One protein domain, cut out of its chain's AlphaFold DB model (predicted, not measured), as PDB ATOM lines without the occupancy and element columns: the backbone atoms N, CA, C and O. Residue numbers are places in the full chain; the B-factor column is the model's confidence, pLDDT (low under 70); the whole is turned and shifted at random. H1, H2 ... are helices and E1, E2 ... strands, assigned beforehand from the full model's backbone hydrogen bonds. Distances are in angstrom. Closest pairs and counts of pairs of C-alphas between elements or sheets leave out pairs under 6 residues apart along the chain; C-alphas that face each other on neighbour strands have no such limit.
ATOM      1  N   ARG A   2     153.105 181.563 179.025       58.53
ATOM      2  CA  ARG A   2     153.479 181.381 180.458       58.53
ATOM      3  C   ARG A   2     153.997 182.629 181.206       58.53
ATOM      4  O   ARG A   2     153.785 182.740 182.406       58.53
ATOM      5  N   ILE A   3     154.672 183.555 180.519       57.81
ATOM      6  CA  ILE A   3     155.219 184.782 181.134       57.81
ATOM      7  C   ILE A   3     154.101 185.772 181.489       57.81
ATOM      8  O   ILE A   3     154.153 186.362 182.560       57.81
ATOM      9  N   LEU A   4     153.068 185.871 180.642       60.09
ATOM     10  CA  LEU A   4     151.922 186.757 180.860       60.09
ATOM     11  C   LEU A   4     151.146 186.354 182.127       60.09
ATOM     12  O   LEU A   4     150.771 187.209 182.920       60.09
ATOM     13  N   SER A   5     150.984 185.045 182.370       74.06
ATOM     14  CA  SER A   5     150.335 184.534 183.587       74.06
ATOM     15  C   SER A   5     151.126 184.832 184.860       74.06
ATOM     16  O   SER A   5     150.518 185.143 185.876       74.06
ATOM     17  N   LEU A   6     152.462 184.772 184.828       74.19
ATOM     18  CA  LEU A   6     153.291 185.065 186.005       74.19
ATOM     19  C   LEU A   6     153.298 186.557 186.353       74.19
ATOM     20  O   LEU A   6     153.235 186.904 187.529       74.19
ATOM     21  N   THR A   7     153.344 187.438 185.350       77.19
ATOM     22  CA  THR A   7     153.251 188.890 185.570       77.19
ATOM     23  C   THR A   7     151.882 189.300 186.096       77.19
ATOM     24  O   THR A   7     151.813 190.103 187.021       77.19
ATOM     25  N   VAL A   8     150.801 188.718 185.565       83.31
ATOM     26  CA  VAL A   8     149.441 188.982 186.055       83.31
ATOM     27  C   VAL A   8     149.279 188.472 187.489       83.31
ATOM     28  O   VAL A   8     148.800 189.217 188.334       83.31
ATOM     29  N   LEU A   9     149.746 187.257 187.799       82.88
ATOM     30  CA  LEU A   9     149.679 186.708 189.159       82.88
ATOM     31  C   LEU A   9     150.481 187.554 190.162       82.88
ATOM     32  O   LEU A   9     150.014 187.801 191.270       82.88
ATOM     33  N   GLY A  10     151.665 188.031 189.763       83.25
ATOM     34  CA  GLY A  10     152.482 188.923 190.586       83.25
ATOM     35  C   GLY A  10     151.810 190.272 190.841       83.25
ATOM     36  O   GLY A  10     151.835 190.757 191.969       83.25
ATOM     37  N   LEU A  11     151.166 190.851 189.823       87.19
ATOM     38  CA  LEU A  11     150.456 192.125 189.949       87.19
ATOM     39  C   LEU A  11     149.212 191.985 190.833       87.19
ATOM     40  O   LEU A  11     149.020 192.793 191.736       87.19
ATOM     41  N   VAL A  12     148.419 190.927 190.640       88.25
ATOM     42  CA  VAL A  12     147.272 190.617 191.508       88.25
ATOM     43  C   VAL A  12     147.732 190.406 192.952       88.25
ATOM     44  O   VAL A  12     147.155 190.991 193.862       88.25
ATOM     45  N   GLY A  13     148.806 189.641 193.170       86.38
ATOM     46  CA  GLY A  13     149.378 189.443 194.503       86.38
ATOM     47  C   GLY A  13     149.823 190.753 195.158       86.38
ATOM     48  O   GLY A  13     149.510 190.990 196.320       86.38
ATOM     49  N   ALA A  14     150.490 191.635 194.410       86.31
ATOM     50  CA  ALA A  14     150.898 192.944 194.912       86.31
ATOM     51  C   ALA A  14     149.693 193.817 195.296       86.31
ATOM     52  O   ALA A  14     149.695 194.413 196.370       86.31
ATOM     53  N   VAL A  15     148.647 193.852 194.463       90.81
ATOM     54  CA  VAL A  15     147.410 194.591 194.763       90.81
ATOM     55  C   VAL A  15     146.751 194.058 196.034       90.81
ATOM     56  O   VAL A  15     146.376 194.847 196.895       90.81
ATOM     57  N   LEU A  16     146.659 192.735 196.196       89.25
ATOM     58  CA  LEU A  16     146.087 192.127 197.399       89.25
ATOM     59  C   LEU A  16     146.897 192.454 198.660       89.25
ATOM     60  O   LEU A  16     146.301 192.736 199.696       89.25
ATOM     61  N   ILE A  17     148.232 192.478 198.574       88.38
ATOM     62  CA  ILE A  17     149.093 192.896 199.691       88.38
ATOM     63  C   ILE A  17     148.824 194.360 200.048       88.38
ATOM     64  O   ILE A  17     148.607 194.669 201.214       88.38
ATOM     65  N   VAL A  18     148.795 195.256 199.057       89.44
ATOM     66  CA  VAL A  18     148.540 196.687 199.289       89.44
ATOM     67  C   VAL A  18     147.164 196.909 199.917       89.44
ATOM     68  O   VAL A  18     147.054 197.678 200.868       89.44
ATOM     69  N   LEU A  19     146.129 196.219 199.432       89.06
ATOM     70  CA  LEU A  19     144.785 196.296 200.007       89.06
ATOM     71  C   LEU A  19     144.744 195.748 201.436       89.06
ATOM     72  O   LEU A  19     144.153 196.383 202.302       89.06
ATOM     73  N   GLY A  20     145.399 194.614 201.703       85.19
ATOM     74  CA  GLY A  20     145.491 194.047 203.050       85.19
ATOM     75  C   GLY A  20     146.173 194.997 204.035       85.19
ATOM     76  O   GLY A  20     145.657 195.227 205.126       85.19
ATOM     77  N   VAL A  21     147.274 195.626 203.614       87.00
ATOM     78  CA  VAL A  21     147.954 196.671 204.390       87.00
ATOM     79  C   VAL A  21     147.016 197.851 204.619       87.00
ATOM     80  O   VAL A  21     146.791 198.229 205.764       87.00
ATOM     81  N   ALA A  22     146.404 198.405 203.572       87.44
ATOM     82  CA  ALA A  22     145.498 199.543 203.713       87.44
ATOM     83  C   ALA A  22     144.361 199.258 204.710       87.44
ATOM     84  O   ALA A  22     144.118 200.070 205.601       87.44
ATOM     85  N   VAL A  23     143.728 198.084 204.614       86.06
ATOM     86  CA  VAL A  23     142.673 197.656 205.544       86.06
ATOM     87  C   VAL A  23     143.211 197.528 206.966       86.06
ATOM     88  O   VAL A  23     142.567 198.018 207.884       86.06
ATOM     89  N   SER A  24     144.383 196.924 207.173       85.00
ATOM     90  CA  SER A  24     144.959 196.774 208.517       85.00
ATOM     91  C   SER A  24     145.256 198.134 209.169       85.00
ATOM     92  O   SER A  24     144.928 198.361 210.332       85.00
ATOM     93  N   TRP A  25     145.764 199.102 208.400       85.69
ATOM     94  CA  TRP A  25     146.031 200.452 208.904       85.69
ATOM     95  C   TRP A  25     144.767 201.294 209.121       85.69
ATOM     96  O   TRP A  25     144.757 202.125 210.029       85.69
ATOM     97  N   GLN A  26     143.693 201.076 208.353       84.81
ATOM     98  CA  GLN A  26     142.394 201.742 208.555       84.81
ATOM     99  C   GLN A  26     141.745 201.414 209.903       84.81
ATOM    100  O   GLN A  26     140.909 202.172 210.377       84.81
ATOM    101  N   ARG A  27     142.147 200.305 210.526       79.06
ATOM    102  CA  ARG A  27     141.689 199.886 211.858       79.06
ATOM    103  C   ARG A  27     142.380 200.646 212.992       79.06
ATOM    104  O   ARG A  27     142.022 200.492 214.153       79.06
ATOM    105  N   THR A  28     143.392 201.439 212.653       82.75
ATOM    106  CA  THR A  28     144.143 202.271 213.591       82.75
ATOM    107  C   THR A  28     143.679 203.717 213.482       82.75
ATOM    108  O   THR A  28     143.241 204.165 212.423       82.75
ATOM    109  N   LEU A  29     143.876 204.497 214.541       84.38
ATOM    110  CA  LEU A  29     143.583 205.929 214.518       84.38
ATOM    111  C   LEU A  29     144.620 206.754 213.719       84.38
ATOM    112  O   LEU A  29     144.457 207.960 213.537       84.38
ATOM    113  N   ILE A  30     145.709 206.135 213.240       86.62
ATOM    114  CA  ILE A  30     146.826 206.814 212.561       86.62
ATOM    115  C   ILE A  30     146.404 207.533 211.272       86.62
ATOM    116  O   ILE A  30     146.719 208.719 211.159       86.62
ATOM    117  N   PRO A  31     145.727 206.901 210.294       85.56
ATOM    118  CA  PRO A  31     145.324 207.584 209.064       85.56
ATOM    119  C   PRO A  31     144.280 208.686 209.292       85.56
ATOM    120  O   PRO A  31     144.274 209.658 208.541       85.56
ATOM    121  N   GLY A  32     143.433 208.576 210.321       85.62
ATOM    122  CA  GLY A  32     142.379 209.554 210.610       85.62
ATOM    123  C   GLY A  32     142.921 210.883 211.142       85.62
ATOM    124  O   GLY A  32     143.907 210.906 211.874       85.62
ATOM    125  N   ALA A  33     142.281 211.997 210.795       89.44
ATOM    126  CA  ALA A  33     142.472 213.270 211.492       89.44
ATOM    127  C   ALA A  33     141.396 213.412 212.576       89.44
ATOM    128  O   ALA A  33     140.272 212.957 212.368       89.44
ATOM    129  N   LEU A  34     141.738 214.036 213.703       87.81
ATOM    130  CA  LEU A  34     140.773 214.413 214.736       87.81
ATOM    131  C   LEU A  34     140.848 215.919 214.945       87.81
ATOM    132  O   LEU A  34     141.945 216.476 215.006       87.81
ATOM    133  N   ASP A  35     139.697 216.550 215.080       90.31
ATOM    134  CA  ASP A  35     139.580 217.939 215.499       90.31
ATOM    135  C   ASP A  35     138.201 218.107 216.127       90.31
ATOM    136  O   ASP A  35     137.201 218.099 215.411       90.31
ATOM    137  N   GLY A  36     138.135 218.129 217.459       90.62
ATOM    138  CA  GLY A  36     136.851 218.240 218.142       90.62
ATOM    139  C   GLY A  36     136.819 217.730 219.572       90.62
ATOM    140  O   GLY A  36     137.847 217.428 220.184       90.62
ATOM    141  N   THR A  37     135.607 217.629 220.115       90.06
ATOM    142  CA  THR A  37     135.374 217.108 221.470       90.06
ATOM    143  C   THR A  37     135.037 215.627 221.417       90.06
ATOM    144  O   THR A  37     134.110 215.219 220.719       90.06
ATOM    145  N   VAL A  38     135.746 214.815 222.196       88.06
ATOM    146  CA  VAL A  38     135.414 213.403 222.394       88.06
ATOM    147  C   VAL A  38     134.153 213.328 223.248       88.06
ATOM    148  O   VAL A  38     134.156 213.738 224.408       88.06
ATOM    149  N   ARG A  39     133.051 212.850 222.676       84.00
ATOM    150  CA  ARG A  39     131.743 212.819 223.347       84.00
ATOM    151  C   ARG A  39     131.379 211.458 223.904       84.00
ATOM    152  O   ARG A  39     130.622 211.394 224.870       84.00
ATOM    153  N   ASN A  40     131.840 210.399 223.253       78.31
ATOM    154  CA  ASN A  40     131.478 209.045 223.623       78.31
ATOM    155  C   ASN A  40     132.569 208.067 223.205       78.31
ATOM    156  O   ASN A  40     132.955 208.025 222.033       78.31
ATOM    157  N   ILE A  41     133.025 207.271 224.160       79.81
ATOM    158  CA  ILE A  41     133.933 206.156 223.964       79.81
ATOM    159  C   ILE A  41     133.159 204.882 224.304       79.81
ATOM    160  O   ILE A  41     132.924 204.567 225.469       79.81
ATOM    161  N   MET A  42     132.776 204.121 223.280       76.94
ATOM    162  CA  MET A  42     132.142 202.815 223.453       76.94
ATOM    163  C   MET A  42     133.136 201.705 223.124       76.94
ATOM    164  O   MET A  42     133.588 201.588 221.987       76.94
ATOM    165  N   THR A  43     133.460 200.868 224.104       70.44
ATOM    166  CA  THR A  43     134.258 199.653 223.905       70.44
ATOM    167  C   THR A  43     133.353 198.499 223.478       70.44
ATOM    168  O   THR A  43     132.446 198.109 224.213       70.44
ATOM    169  N   PHE A  44     133.613 197.941 222.303       69.62
ATOM    170  CA  PHE A  44     133.019 196.717 221.786       69.62
ATOM    171  C   PHE A  44     134.019 195.577 221.969       69.62
ATOM    172  O   PHE A  44     135.065 195.545 221.319       69.62
ATOM    173  N   GLU A  45     133.690 194.635 222.846       59.62
ATOM    174  CA  GLU A  45     134.436 193.384 222.977       59.62
ATOM    175  C   GLU A  45     134.115 192.498 221.764       59.62
ATOM    176  O   GLU A  45     132.945 192.198 221.512       59.62
ATOM    177  N   VAL A  46     135.126 192.119 220.973       60.75
ATOM    178  CA  VAL A  46     134.900 191.362 219.724       60.75
ATOM    179  C   VAL A  46     135.234 189.879 219.850       60.75
ATOM    180  O   VAL A  46     134.492 189.072 219.299       60.75
ATOM    181  N   ASP A  47     136.290 189.498 220.576       56.75
ATOM    182  CA  ASP A  47     136.682 188.076 220.676       56.75
ATOM    183  C   ASP A  47     137.341 187.703 222.021       56.75
ATOM    184  O   ASP A  47     137.042 186.653 222.592       56.75
ATOM    185  N   GLN A  48     138.208 188.564 222.577       48.72
ATOM    186  CA  GLN A  48     138.844 188.364 223.889       48.72
ATOM    187  C   GLN A  48     138.886 189.669 224.702       48.72
ATOM    188  O   GLN A  48     139.494 190.633 224.221       48.72
ATOM    189  N   PRO A  49     138.332 189.694 225.936       49.53
ATOM    190  CA  PRO A  49     138.285 190.900 226.760       49.53
ATOM    191  C   PRO A  49     139.685 191.467 227.002       49.53
ATOM    192  O   PRO A  49     140.583 190.755 227.464       49.53
ATOM    193  N   GLY A  50     139.880 192.748 226.704       52.59
ATOM    194  CA  GLY A  50     141.129 193.472 226.927       52.59
ATOM    195  C   GLY A  50     142.240 193.214 225.906       52.59
ATOM    196  O   GLY A  50     143.298 193.837 226.021       52.59
ATOM    197  N   VAL A  51     142.037 192.330 224.918       54.91
ATOM    198  CA  VAL A  51     143.047 192.005 223.889       54.91
ATOM    199  C   VAL A  51     142.610 192.474 222.503       54.91
ATOM    200  O   VAL A  51     143.385 193.163 221.842       54.91
ATOM    201  N   ASP A  52     141.375 192.166 222.102       56.06
ATOM    202  CA  ASP A  52     140.837 192.463 220.762       56.06
ATOM    203  C   ASP A  52     139.590 193.361 220.833       56.06
ATOM    204  O   ASP A  52     138.624 193.202 220.081       56.06
ATOM    205  N   ASP A  53     139.602 194.314 221.764       65.44
ATOM    206  CA  ASP A  53     138.503 195.260 221.924       65.44
ATOM    207  C   ASP A  53     138.626 196.394 220.906       65.44
ATOM    208  O   ASP A  53     139.671 197.041 220.757       65.44
ATOM    209  N   TRP A  54     137.519 196.649 220.223       71.31
ATOM    210  CA  TRP A  54     137.367 197.798 219.352       71.31
ATOM    211  C   TRP A  54     136.737 198.925 220.134       71.31
ATOM    212  O   TRP A  54     135.854 198.718 220.956       71.31
ATOM    213  N   VAL A  55     137.165 200.139 219.855       75.31
ATOM    214  CA  VAL A  55     136.599 201.330 220.461       75.31
ATOM    215  C   VAL A  55     135.939 202.128 219.365       75.31
ATOM    216  O   VAL A  55     136.603 202.541 218.416       75.31
ATOM    217  N   SER A  56     134.635 202.360 219.494       80.50
ATOM    218  CA  SER A  56     134.002 203.433 218.746       80.50
ATOM    219  C   SER A  56     134.169 204.734 219.505       80.50
ATOM    220  O   SER A  56     133.858 204.828 220.694       80.50
ATOM    221  N   LEU A  57     134.703 205.720 218.804       82.31
ATOM    222  CA  LEU A  57     135.032 207.027 219.323       82.31
ATOM    223  C   LEU A  57     134.191 208.050 218.570       82.31
ATOM    224  O   LEU A  57     134.308 208.200 217.353       82.31
ATOM    225  N   SER A  58     133.321 208.737 219.301       82.75
ATOM    226  CA  SER A  58     132.529 209.843 218.782       82.75
ATOM    227  C   SER A  58     133.269 211.143 219.064       82.75
ATOM    228  O   SER A  58     133.468 211.510 220.225       82.75
ATOM    229  N   VAL A  59     133.694 211.820 218.000       82.00
ATOM    230  CA  VAL A  59     134.269 213.166 218.053       82.00
ATOM    231  C   VAL A  59     133.287 214.116 217.388       82.00
ATOM    232  O   VAL A  59     133.053 214.035 216.182       82.00
ATOM    233  N   ASP A  60     132.684 214.980 218.199       85.19
ATOM    234  CA  ASP A  60     131.534 215.807 217.832       85.19
ATOM    235  C   ASP A  60     130.419 214.992 217.146       85.19
ATOM    236  O   ASP A  60     129.780 214.182 217.817       85.19
ATOM    237  N   ASP A  61     130.192 215.181 215.840       79.75
ATOM    238  CA  ASP A  61     129.158 214.479 215.057       79.75
ATOM    239  C   ASP A  61     129.717 213.317 214.207       79.75
ATOM    240  O   ASP A  61     128.983 212.690 213.440       79.75
ATOM    241  N   SER A  62     131.019 213.025 214.312       81.00
ATOM    242  CA  SER A  62     131.681 211.952 213.568       81.00
ATOM    243  C   SER A  62     131.973 210.760 214.468       81.00
ATOM    244  O   SER A  62     132.560 210.896 215.540       81.00
ATOM    245  N   GLU A  63     131.626 209.566 213.999       82.06
ATOM    246  CA  GLU A  63     131.970 208.306 214.652       82.06
ATOM    247  C   GLU A  63     133.161 207.656 213.937       82.06
ATOM    248  O   GLU A  63     133.253 207.653 212.708       82.06
ATOM    249  N   THR A  64     134.121 207.136 214.695       79.56
ATOM    250  CA  THR A  64     135.289 206.432 214.156       79.56
ATOM    251  C   THR A  64     135.615 205.234 215.023       79.56
ATOM    252  O   THR A  64     135.768 205.355 216.233       79.56
ATOM    253  N   THR A  65     135.767 204.071 214.397       80.19
ATOM    254  CA  THR A  65     136.185 202.851 215.090       80.19
ATOM    255  C   THR A  65     137.703 202.703 215.028       80.19
ATOM    256  O   THR A  65     138.304 202.812 213.961       80.19
ATOM    257  N   THR A  66     138.327 202.441 216.170       79.62
ATOM    258  CA  THR A  66     139.775 202.265 216.325       79.62
ATOM    259  C   THR A  66     140.073 201.132 217.307       79.62
ATOM    260  O   THR A  66     139.176 200.631 217.981       79.62
ATOM    261  N   GLY A  67     141.335 200.724 217.406       75.50
ATOM    262  CA  GLY A  67     141.802 199.865 218.489       75.50
ATOM    263  C   GLY A  67     141.724 200.530 219.871       75.50
ATOM    264  O   GLY A  67     141.675 201.757 220.007       75.50
ATOM    265  N   ASN A  68     141.752 199.692 220.908       77.00
ATOM    266  CA  ASN A  68     141.784 200.083 222.323       77.00
ATOM    267  C   ASN A  68     143.008 200.949 222.700       77.00
ATOM    268  O   ASN A  68     142.998 201.704 223.668       77.00
ATOM    269  N   ASP A  69     144.063 200.924 221.889       76.31
ATOM    270  CA  ASP A  69     145.243 201.762 222.077       76.31
ATOM    271  C   ASP A  69     144.942 203.270 222.114       76.31
ATOM    272  O   ASP A  69     145.659 204.033 222.769       76.31
ATOM    273  N   ALA A  70     143.849 203.699 221.484       78.56
ATOM    274  CA  ALA A  70     143.371 205.075 221.534       78.56
ATOM    275  C   ALA A  70     142.963 205.539 222.950       78.56
ATOM    276  O   ALA A  70     143.112 206.726 223.266       78.56
ATOM    277  N   LEU A  71     142.525 204.624 223.829       80.50
ATOM    278  CA  LEU A  71     142.100 204.935 225.206       80.50
ATOM    279  C   LEU A  71     143.249 205.367 226.120       80.50
ATOM    280  O   LEU A  71     143.016 205.930 227.188       80.50
ATOM    281  N   MET A  72     144.501 205.127 225.721       82.56
ATOM    282  CA  MET A  72     145.657 205.602 226.487       82.56
ATOM    283  C   MET A  72     145.745 207.131 226.516       82.56
ATOM    284  O   MET A  72     146.249 207.698 227.486       82.56
ATOM    285  N   CYS A  73     145.273 207.784 225.452       85.62
ATOM    286  CA  CYS A  73     145.339 209.233 225.290       85.62
ATOM    287  C   CYS A  73     143.964 209.893 225.417       85.62
ATOM    288  O   CYS A  73     143.846 210.933 226.062       85.62
ATOM    289  N   LEU A  74     142.937 209.317 224.789       87.12
ATOM    290  CA  LEU A  74     141.626 209.944 224.645       87.12
ATOM    291  C   LEU A  74     140.729 209.643 225.847       87.12
ATOM    292  O   LEU A  74     140.715 208.527 226.366       87.12
ATOM    293  N   ARG A  75     139.970 210.649 226.282       85.69
ATOM    294  CA  ARG A  75     139.016 210.551 227.393       85.69
ATOM    295  C   ARG A  75     137.703 211.217 227.019       85.69
ATOM    296  O   ARG A  75     137.711 212.216 226.301       85.69
ATOM    297  N   ASP A  76     136.597 210.710 227.551       87.56
ATOM    298  CA  ASP A  76     135.296 211.355 227.378       87.56
ATOM    299  C   ASP A  76     135.318 212.793 227.911       87.56
ATOM    300  O   ASP A  76     135.828 213.072 228.998       87.56
ATOM    301  N   GLY A  77     134.774 213.712 227.115       86.25
ATOM    302  CA  GLY A  77     134.712 215.144 227.392       86.25
ATOM    303  C   GLY A  77     135.978 215.933 227.047       86.25
ATOM    304  O   GLY A  77     135.944 217.158 227.135       86.25
ATOM    305  N   SER A  78     137.073 215.275 226.652       89.06
ATOM    306  CA  SER A  78     138.318 215.962 226.282       89.06
ATOM    307  C   SER A  78     138.280 216.508 224.855       89.06
ATOM    308  O   SER A  78     137.637 215.947 223.965       89.06
ATOM    309  N   THR A  79     138.991 217.607 224.621       91.81
ATOM    310  CA  THR A  79     139.218 218.150 223.277       91.81
ATOM    311  C   THR A  79     140.445 217.493 222.661       91.81
ATOM    312  O   THR A  79     141.524 217.517 223.249       91.81
ATOM    313  N   ALA A  80     140.299 216.886 221.486       91.88
ATOM    314  CA  ALA A  80     141.360 216.147 220.819       91.88
ATOM    315  C   ALA A  80     141.656 216.736 219.438       91.88
ATOM    316  O   ALA A  80     140.760 216.888 218.609       91.88
ATOM    317  N   THR A  81     142.932 217.016 219.169       92.69
ATOM    318  CA  THR A  81     143.406 217.420 217.840       92.69
ATOM    319  C   THR A  81     144.535 216.510 217.372       92.69
ATOM    320  O   THR A  81     145.433 216.139 218.131       92.69
ATOM    321  N   LYS A  82     144.478 216.094 216.109       92.19
ATOM    322  CA  LYS A  82     145.426 215.163 215.499       92.19
ATOM    323  C   LYS A  82     145.443 215.345 213.988       92.19
ATOM    324  O   LYS A  82     144.402 215.332 213.336       92.19
ATOM    325  N   SER A  83     146.638 215.389 213.407       92.56
ATOM    326  CA  SER A  83     146.811 215.348 211.955       92.56
ATOM    327  C   SER A  83     146.666 213.930 211.378       92.56
ATOM    328  O   SER A  83     146.963 212.916 212.025       92.56
ATOM    329  N   ALA A  84     146.222 213.856 210.121       91.00
ATOM    330  CA  ALA A  84     146.188 212.606 209.369       91.00
ATOM    331  C   ALA A  84     147.596 211.999 209.249       91.00
ATOM    332  O   ALA A  84     148.588 212.719 209.128       91.00
ATOM    333  N   PHE A  85     147.678 210.668 209.276       88.50
ATOM    334  CA  PHE A  85     148.926 209.890 209.222       88.50
ATOM    335  C   PHE A  85     149.945 210.209 210.330       88.50
ATOM    336  O   PHE A  85     151.132 209.913 210.194       88.50
ATOM    337  N   SER A  86     149.488 210.776 211.445       89.94
ATOM    338  CA  SER A  86     150.299 211.018 212.639       89.94
ATOM    339  C   SER A  86     149.938 210.048 213.761       89.94
ATOM    340  O   SER A  86     148.831 209.517 213.815       89.94
ATOM    341  N   ARG A  87     150.877 209.832 214.684       91.19
ATOM    342  CA  ARG A  87     150.640 209.166 215.978       91.19
ATOM    343  C   ARG A  87     150.471 210.164 217.123       91.19
ATOM    344  O   ARG A  87     150.073 209.773 218.213       91.19
ATOM    345  N   GLN A  88     150.782 211.434 216.883       92.94
ATOM    346  CA  GLN A  88     150.702 212.479 217.889       92.94
ATOM    347  C   GLN A  88     149.286 213.045 217.948       92.94
ATOM    348  O   GLN A  88     148.758 213.526 216.944       92.94
ATOM    349  N   VAL A  89     148.698 212.972 219.134       91.88
ATOM    350  CA  VAL A  89     147.404 213.545 219.497       91.88
ATOM    351  C   VAL A  89     147.670 214.646 220.516       91.88
ATOM    352  O   VAL A  89     148.529 214.490 221.379       91.88
ATOM    353  N   TYR A  90     146.936 215.744 220.458       93.44
ATOM    354  CA  TYR A  90     146.902 216.736 221.525       93.44
ATOM    355  C   TYR A  90     145.548 216.653 222.208       93.44
ATOM    356  O   TYR A  90     144.528 216.839 221.551       93.44
ATOM    357  N   VAL A  91     145.550 216.361 223.506       92.94
ATOM    358  CA  VAL A  91     144.348 216.226 224.333       92.94
ATOM    359  C   VAL A  91     144.345 217.356 225.347       92.94
ATOM    360  O   VAL A  91     145.278 217.466 226.140       92.94
ATOM    361  N   ASP A  92     143.358 218.245 225.266       92.75
ATOM    362  CA  ASP A  92     143.277 219.473 226.069       92.75
ATOM    363  C   ASP A  92     144.585 220.293 226.028       92.75
ATOM    364  O   ASP A  92     145.049 220.856 227.019       92.75
ATOM    365  N   GLY A  93     145.227 220.317 224.853       90.56
ATOM    366  CA  GLY A  93     146.504 220.994 224.606       90.56
ATOM    367  C   GLY A  93     147.758 220.220 225.037       90.56
ATOM    368  O   GLY A  93     148.869 220.657 224.735       90.56
ATOM    369  N   VAL A  94     147.618 219.062 225.688       93.75
ATOM    370  CA  VAL A  94     148.744 218.225 226.122       93.75
ATOM    371  C   VAL A  94     149.077 217.186 225.047       93.75
ATOM    372  O   VAL A  94     148.190 216.441 224.626       93.75
ATOM    373  N   PRO A  95     150.338 217.088 224.586       94.19
ATOM    374  CA  PRO A  95     150.722 216.073 223.616       94.19
ATOM    375  C   PRO A  95     150.685 214.671 224.239       94.19
ATOM    376  O   PRO A  95     151.240 214.434 225.310       94.19
ATOM    377  N   CYS A  96     150.093 213.729 223.515       92.75
ATOM    378  CA  CYS A  96     150.066 212.305 223.807       92.75
ATOM    379  C   CYS A  96     150.400 211.520 222.533       92.75
ATOM    380  O   CYS A  96     149.906 211.827 221.447       92.75
ATOM    381  N   GLU A  97     151.273 210.521 222.636       91.69
ATOM    382  CA  GLU A  97     151.681 209.706 221.492       91.69
ATOM    383  C   GLU A  97     150.980 208.350 221.546       91.69
ATOM    384  O   GLU A  97     151.168 207.578 222.486       91.69
ATOM    385  N   LEU A  98     150.195 208.043 220.513       88.38
ATOM    386  CA  LEU A  98     149.578 206.730 220.350       88.38
ATOM    387  C   LEU A  98     150.665 205.666 220.173       88.38
ATOM    388  O   LEU A  98     151.652 205.921 219.472       88.38
ATOM    389  N   PRO A  99     150.527 204.463 220.747       85.00
ATOM    390  CA  PRO A  99     151.530 203.418 220.588       85.00
ATOM    391  C   PRO A  99     151.659 202.978 219.122       85.00
ATOM    392  O   PRO A  99     150.855 203.308 218.251       85.00
ATOM    393  N   PHE A 100     152.731 202.251 218.814       83.25
ATOM    394  CA  PHE A 100     152.869 201.650 217.491       83.25
ATOM    395  C   PHE A 100     151.854 200.508 217.323       83.25
ATOM    396  O   PHE A 100     151.843 199.599 218.161       83.25
ATOM    397  N   PRO A 101     151.069 200.483 216.229       81.75
ATOM    398  CA  PRO A 101     150.080 199.440 215.992       81.75
ATOM    399  C   PRO A 101     150.790 198.157 215.557       81.75
ATOM    400  O   PRO A 101     151.029 197.916 214.375       81.75
ATOM    401  N   ARG A 102     151.185 197.333 216.534       83.31
ATOM    402  CA  ARG A 102     152.028 196.144 216.312       83.31
ATOM    403  C   ARG A 102     151.440 195.188 215.275       83.31
ATOM    404  O   ARG A 102     152.196 194.690 214.446       83.31
ATOM    405  N   GLN A 103     150.124 194.967 215.307       79.75
ATOM    406  CA  GLN A 103     149.428 194.118 214.335       79.75
ATOM    407  C   GLN A 103     149.514 194.711 212.920       79.75
ATOM    408  O   GLN A 103     150.040 194.048 212.034       79.75
ATOM    409  N   ALA A 104     149.155 195.985 212.723       83.19
ATOM    410  CA  ALA A 104     149.253 196.630 211.407       83.19
ATOM    411  C   ALA A 104     150.687 196.666 210.854       83.19
ATOM    412  O   ALA A 104     150.919 196.472 209.657       83.19
ATOM    413  N   VAL A 105     151.678 196.853 211.730       86.25
ATOM    414  CA  VAL A 105     153.096 196.769 211.364       86.25
ATOM    415  C   VAL A 105     153.474 195.345 210.948       86.25
ATOM    416  O   VAL A 105     154.114 195.172 209.910       86.25
ATOM    417  N   ALA A 106     153.069 194.323 211.704       84.69
ATOM    418  CA  ALA A 106     153.331 192.924 211.366       84.69
ATOM    419  C   ALA A 106     152.671 192.527 210.033       84.69
ATOM    420  O   ALA A 106     153.346 191.967 209.165       84.69
ATOM    421  N   ASP A 107     151.411 192.917 209.831       84.88
ATOM    422  CA  ASP A 107     150.638 192.708 208.601       84.88
ATOM    423  C   ASP A 107     151.256 193.408 207.386       84.88
ATOM    424  O   ASP A 107     151.009 193.025 206.246       84.88
ATOM    425  N   THR A 108     152.093 194.419 207.611       86.31
ATOM    426  CA  THR A 108     152.847 195.095 206.552       86.31
ATOM    427  C   THR A 108     154.186 194.417 206.296       86.31
ATOM    428  O   THR A 108     154.538 194.120 205.154       86.31
ATOM    429  N   ILE A 109     154.958 194.152 207.351       88.19
ATOM    430  CA  ILE A 109     156.331 193.656 207.234       88.19
ATOM    431  C   ILE A 109     156.359 192.208 206.735       88.19
ATOM    432  O   ILE A 109     157.160 191.887 205.855       88.19
ATOM    433  N   VAL A 110     155.499 191.330 207.259       88.50
ATOM    434  CA  VAL A 110     155.542 189.895 206.936       88.50
ATOM    435  C   VAL A 110     155.283 189.639 205.443       88.50
ATOM    436  O   VAL A 110     156.120 188.978 204.816       88.50
ATOM    437  N   PRO A 111     154.224 190.186 204.812       85.94
ATOM    438  CA  PRO A 111     154.008 189.994 203.379       85.94
ATOM    439  C   PRO A 111     155.116 190.599 202.514       85.94
ATOM    440  O   PRO A 111     155.500 189.995 201.511       85.94
ATOM    441  N   LEU A 112     155.676 191.751 202.903       86.62
ATOM    442  CA  LEU A 112     156.786 192.377 202.175       86.62
ATOM    443  C   LEU A 112     158.060 191.526 202.225       86.62
ATOM    444  O   LEU A 112     158.720 191.349 201.198       86.62
ATOM    445  N   LEU A 113     158.387 190.948 203.385       89.69
ATOM    446  CA  LEU A 113     159.511 190.021 203.522       89.69
ATOM    447  C   LEU A 113     159.307 188.768 202.666       89.69
ATOM    448  O   LEU A 113     160.214 188.372 201.931       89.69
ATOM    449  N   LEU A 114     158.110 188.175 202.699       87.94
ATOM    450  CA  LEU A 114     157.776 187.012 201.872       87.94
ATOM    451  C   LEU A 114     157.875 187.331 200.374       87.94
ATOM    452  O   LEU A 114     158.460 186.552 199.618       87.94
ATOM    453  N   ALA A 115     157.381 188.495 199.948       85.56
ATOM    454  CA  ALA A 115     157.501 188.958 198.569       85.56
ATOM    455  C   ALA A 115     158.973 189.139 198.152       85.56
ATOM    456  O   ALA A 115     159.366 188.698 197.069       85.56
ATOM    457  N   GLY A 116     159.809 189.713 199.024       86.56
ATOM    458  CA  GLY A 116     161.245 189.881 198.790       86.56
ATOM    459  C   GLY A 116     161.999 188.551 198.673       86.56
ATOM    460  O   GLY A 116     162.805 188.365 197.751       86.56
ATOM    461  N   ILE A 117     161.701 187.586 199.549       89.00
ATOM    462  CA  ILE A 117     162.263 186.227 199.486       89.00
ATOM    463  C   ILE A 117     161.849 185.547 198.177       89.00
ATOM    464  O   ILE A 117     162.691 184.992 197.466       89.00
ATOM    465  N   PHE A 118     160.569 185.633 197.811       85.19
ATOM    466  CA  PHE A 118     160.061 185.019 196.590       85.19
ATOM    467  C   PHE A 118     160.708 185.620 195.334       85.19
ATOM    468  O   PHE A 118     161.183 184.883 194.463       85.19
ATOM    469  N   ALA A 119     160.817 186.951 195.267       83.56
ATOM    470  CA  ALA A 119     161.517 187.646 194.191       83.56
ATOM    471  C   ALA A 119     162.982 187.191 194.081       83.56
ATOM    472  O   ALA A 119     163.456 186.882 192.984       83.56
ATOM    473  N   SER A 120     163.675 187.054 195.215       85.00
ATOM    474  CA  SER A 120     165.067 186.587 195.272       85.00
ATOM    475  C   SER A 120     165.229 185.162 194.725       85.00
ATOM    476  O   SER A 120     166.154 184.888 193.953       85.00
ATOM    477  N   ILE A 121     164.301 184.253 195.050       85.38
ATOM    478  CA  ILE A 121     164.286 182.873 194.535       85.38
ATOM    479  C   ILE A 121     164.048 182.854 193.017       85.38
ATOM    480  O   ILE A 121     164.755 182.150 192.286       85.38
ATOM    481  N   VAL A 122     163.076 183.629 192.524       82.00
ATOM    482  CA  VAL A 122     162.749 183.703 191.089       82.00
ATOM    483  C   VAL A 122     163.922 184.268 190.286       82.00
ATOM    484  O   VAL A 122     164.307 183.688 189.265       82.00
ATOM    485  N   LEU A 123     164.539 185.352 190.764       80.75
ATOM    486  CA  LEU A 123     165.719 185.959 190.141       80.75
ATOM    487  C   LEU A 123     166.905 184.988 190.119       80.75
ATOM    488  O   LEU A 123     167.553 184.828 189.081       80.75
ATOM    489  N   SER A 124     167.138 184.264 191.216       81.12
ATOM    490  CA  SER A 124     168.204 183.259 191.312       81.12
ATOM    491  C   SER A 124     168.011 182.107 190.319       81.12
ATOM    492  O   SER A 124     168.961 181.709 189.637       81.12
ATOM    493  N   LYS A 125     166.777 181.600 190.162       74.00
ATOM    494  CA  LYS A 125     166.455 180.570 189.156       74.00
ATOM    495  C   LYS A 125     166.631 181.082 187.726       74.00
ATOM    496  O   LYS A 125     167.172 180.363 186.886       74.00
ATOM    497  N   ARG A 126     166.219 182.323 187.438       73.38
ATOM    498  CA  ARG A 126     166.366 182.932 186.104       73.38
ATOM    499  C   ARG A 126     167.838 183.121 185.728       73.38
ATOM    500  O   ARG A 126     168.215 182.808 184.602       73.38
ATOM    501  N   ARG A 127     168.679 183.541 186.681       71.62
ATOM    502  CA  ARG A 127     170.130 183.685 186.482       71.62
ATOM    503  C   ARG A 127     170.806 182.347 186.177       71.62
ATOM    504  O   ARG A 127     171.577 182.277 185.226       71.62
ATOM    505  N   ARG A 128     170.473 181.274 186.911       70.19
ATOM    506  CA  ARG A 128     171.004 179.921 186.637       70.19
ATOM    507  C   ARG A 128     170.576 179.387 185.270       70.19
ATOM    508  O   ARG A 128     171.392 178.801 184.573       70.19
ATOM    509  N   ARG A 129     169.324 179.621 184.863       67.19
ATOM    510  CA  ARG A 129     168.832 179.202 183.542       67.19
ATOM    511  C   ARG A 129     169.551 179.932 182.404       67.19
ATOM    512  O   ARG A 129     169.934 179.289 181.438       67.19
ATOM    513  N   ASN A 130     169.784 181.237 182.535       61.19
ATOM    514  CA  ASN A 130     170.536 181.999 181.534       61.19
ATOM    515  C   ASN A 130     172.021 181.593 181.488       61.19
ATOM    516  O   ASN A 130     172.589 181.510 180.407       61.19
ATOM    517  N   ALA A 131     172.634 181.288 182.638       61.06
ATOM    518  CA  ALA A 131     174.014 180.801 182.697       61.06
ATOM    519  C   ALA A 131     174.175 179.390 182.097       61.06
ATOM    520  O   ALA A 131     175.150 179.135 181.403       61.06
ATOM    521  N   GLY A 132     173.208 178.489 182.308       55.94
ATOM    522  CA  GLY A 132     173.218 177.150 181.703       55.94
ATOM    523  C   GLY A 132     173.004 177.153 180.185       55.94
ATOM    524  O   GLY A 132     173.554 176.306 179.497       55.94
ATOM    525  N   VAL A 133     172.263 178.129 179.646       56.19
ATOM    526  CA  VAL A 133     172.100 178.302 178.189       56.19
ATOM    527  C   VAL A 133     173.389 178.805 177.527       56.19
ATOM    528  O   VAL A 133     173.679 178.410 176.406       56.19
TER     529      VAL A 133
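This is residues 2 to 133 of the 139 residues of an uncharacterized protein of Brevibacterium aurantiacum (UniProt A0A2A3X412). What does one see first? A small head built on one curled sheet of six strands sits at one end of two long helices, H1 and H3, which run side by side away from it like slightly spread legs. The helices meet near the head, and their far residues, 2 to 9 and 120 to 133, stick out free. What is it made of? The 132 printed residues hold three named helices and six named strands, in the order H1 E1 E2 E3 H2 E4 E5 E6 H3, a mixed class; the sheet runs E3 E2 E1 E4 E5 E6, all antiparallel. How compact is it? It is only just loose, close to extended, with a radius of gyration of the C-alphas of 20.9 A and spans of 72 by 31 by 23 A.

Where are the strands? E1 is residues 34 to 45, 23.5 A long, from C-alpha 34 at (140.773, 214.413, 214.736), and bends by 102 degrees at residue 37. E2 is residues 53 to 59, 18.8 A, and E3 62 to 67, 16.5 A; E4 is 79 to 82, E5 88 to 91 and E6 94 to 97. Where are the helices? H1 is residues 2 to 26, 36.4 A, from C-alpha 2 at (153.479, 181.381, 180.458), and H2 is 68 to 72. H3 is residues 102 to 133, 46.6 A, ending with C-alpha 133 at (172.100, 178.302, 178.189).

How is the sheet joined? E1 pairs with E4 over residues 34 to 37, with N 36 and O 80 at 3.1 A, and with E2 over 38 to 45, with N 42 and O 56 at 2.9 A. E1 E2 E3 and E4 E5 E6 are meanders, each strand the antiparallel neighbour of the one before; N 57 and O 64 are 2.8 A apart, N 81 and O 90 2.9 A, and N 89 and O 96 2.8 A. Where are the helices? H2 is on the sheet at its level, height 1.7 A; its closest C-alphas to E2 are Asn 68 and Val 55, 5.6 A apart. H1, with residues 17 to 25 alone, touches residues 103 to 111 of H3, closest at the C-alphas of Ser 24 and Ala 104, 5.2 A, at a shallow tilt of 15 degrees, opposite ways; neither is on the sheet. How are their backbones? Every O i to N i+4 pair is within hydrogen-bond range in H1, 27 of 28 in H3 and 0 of 1 in H2, where 2 of 2 O i to N i+3 pairs are.

How far does it reach? The two C-alphas farthest apart, of Gly 77 and Val 133, are 71.9 A apart. Is it unbroken? The printed part has no cut, and no link is long. Where is confidence low? pLDDT is under 70 in residues 2 to 4, 44 to 53 and 129 to 133.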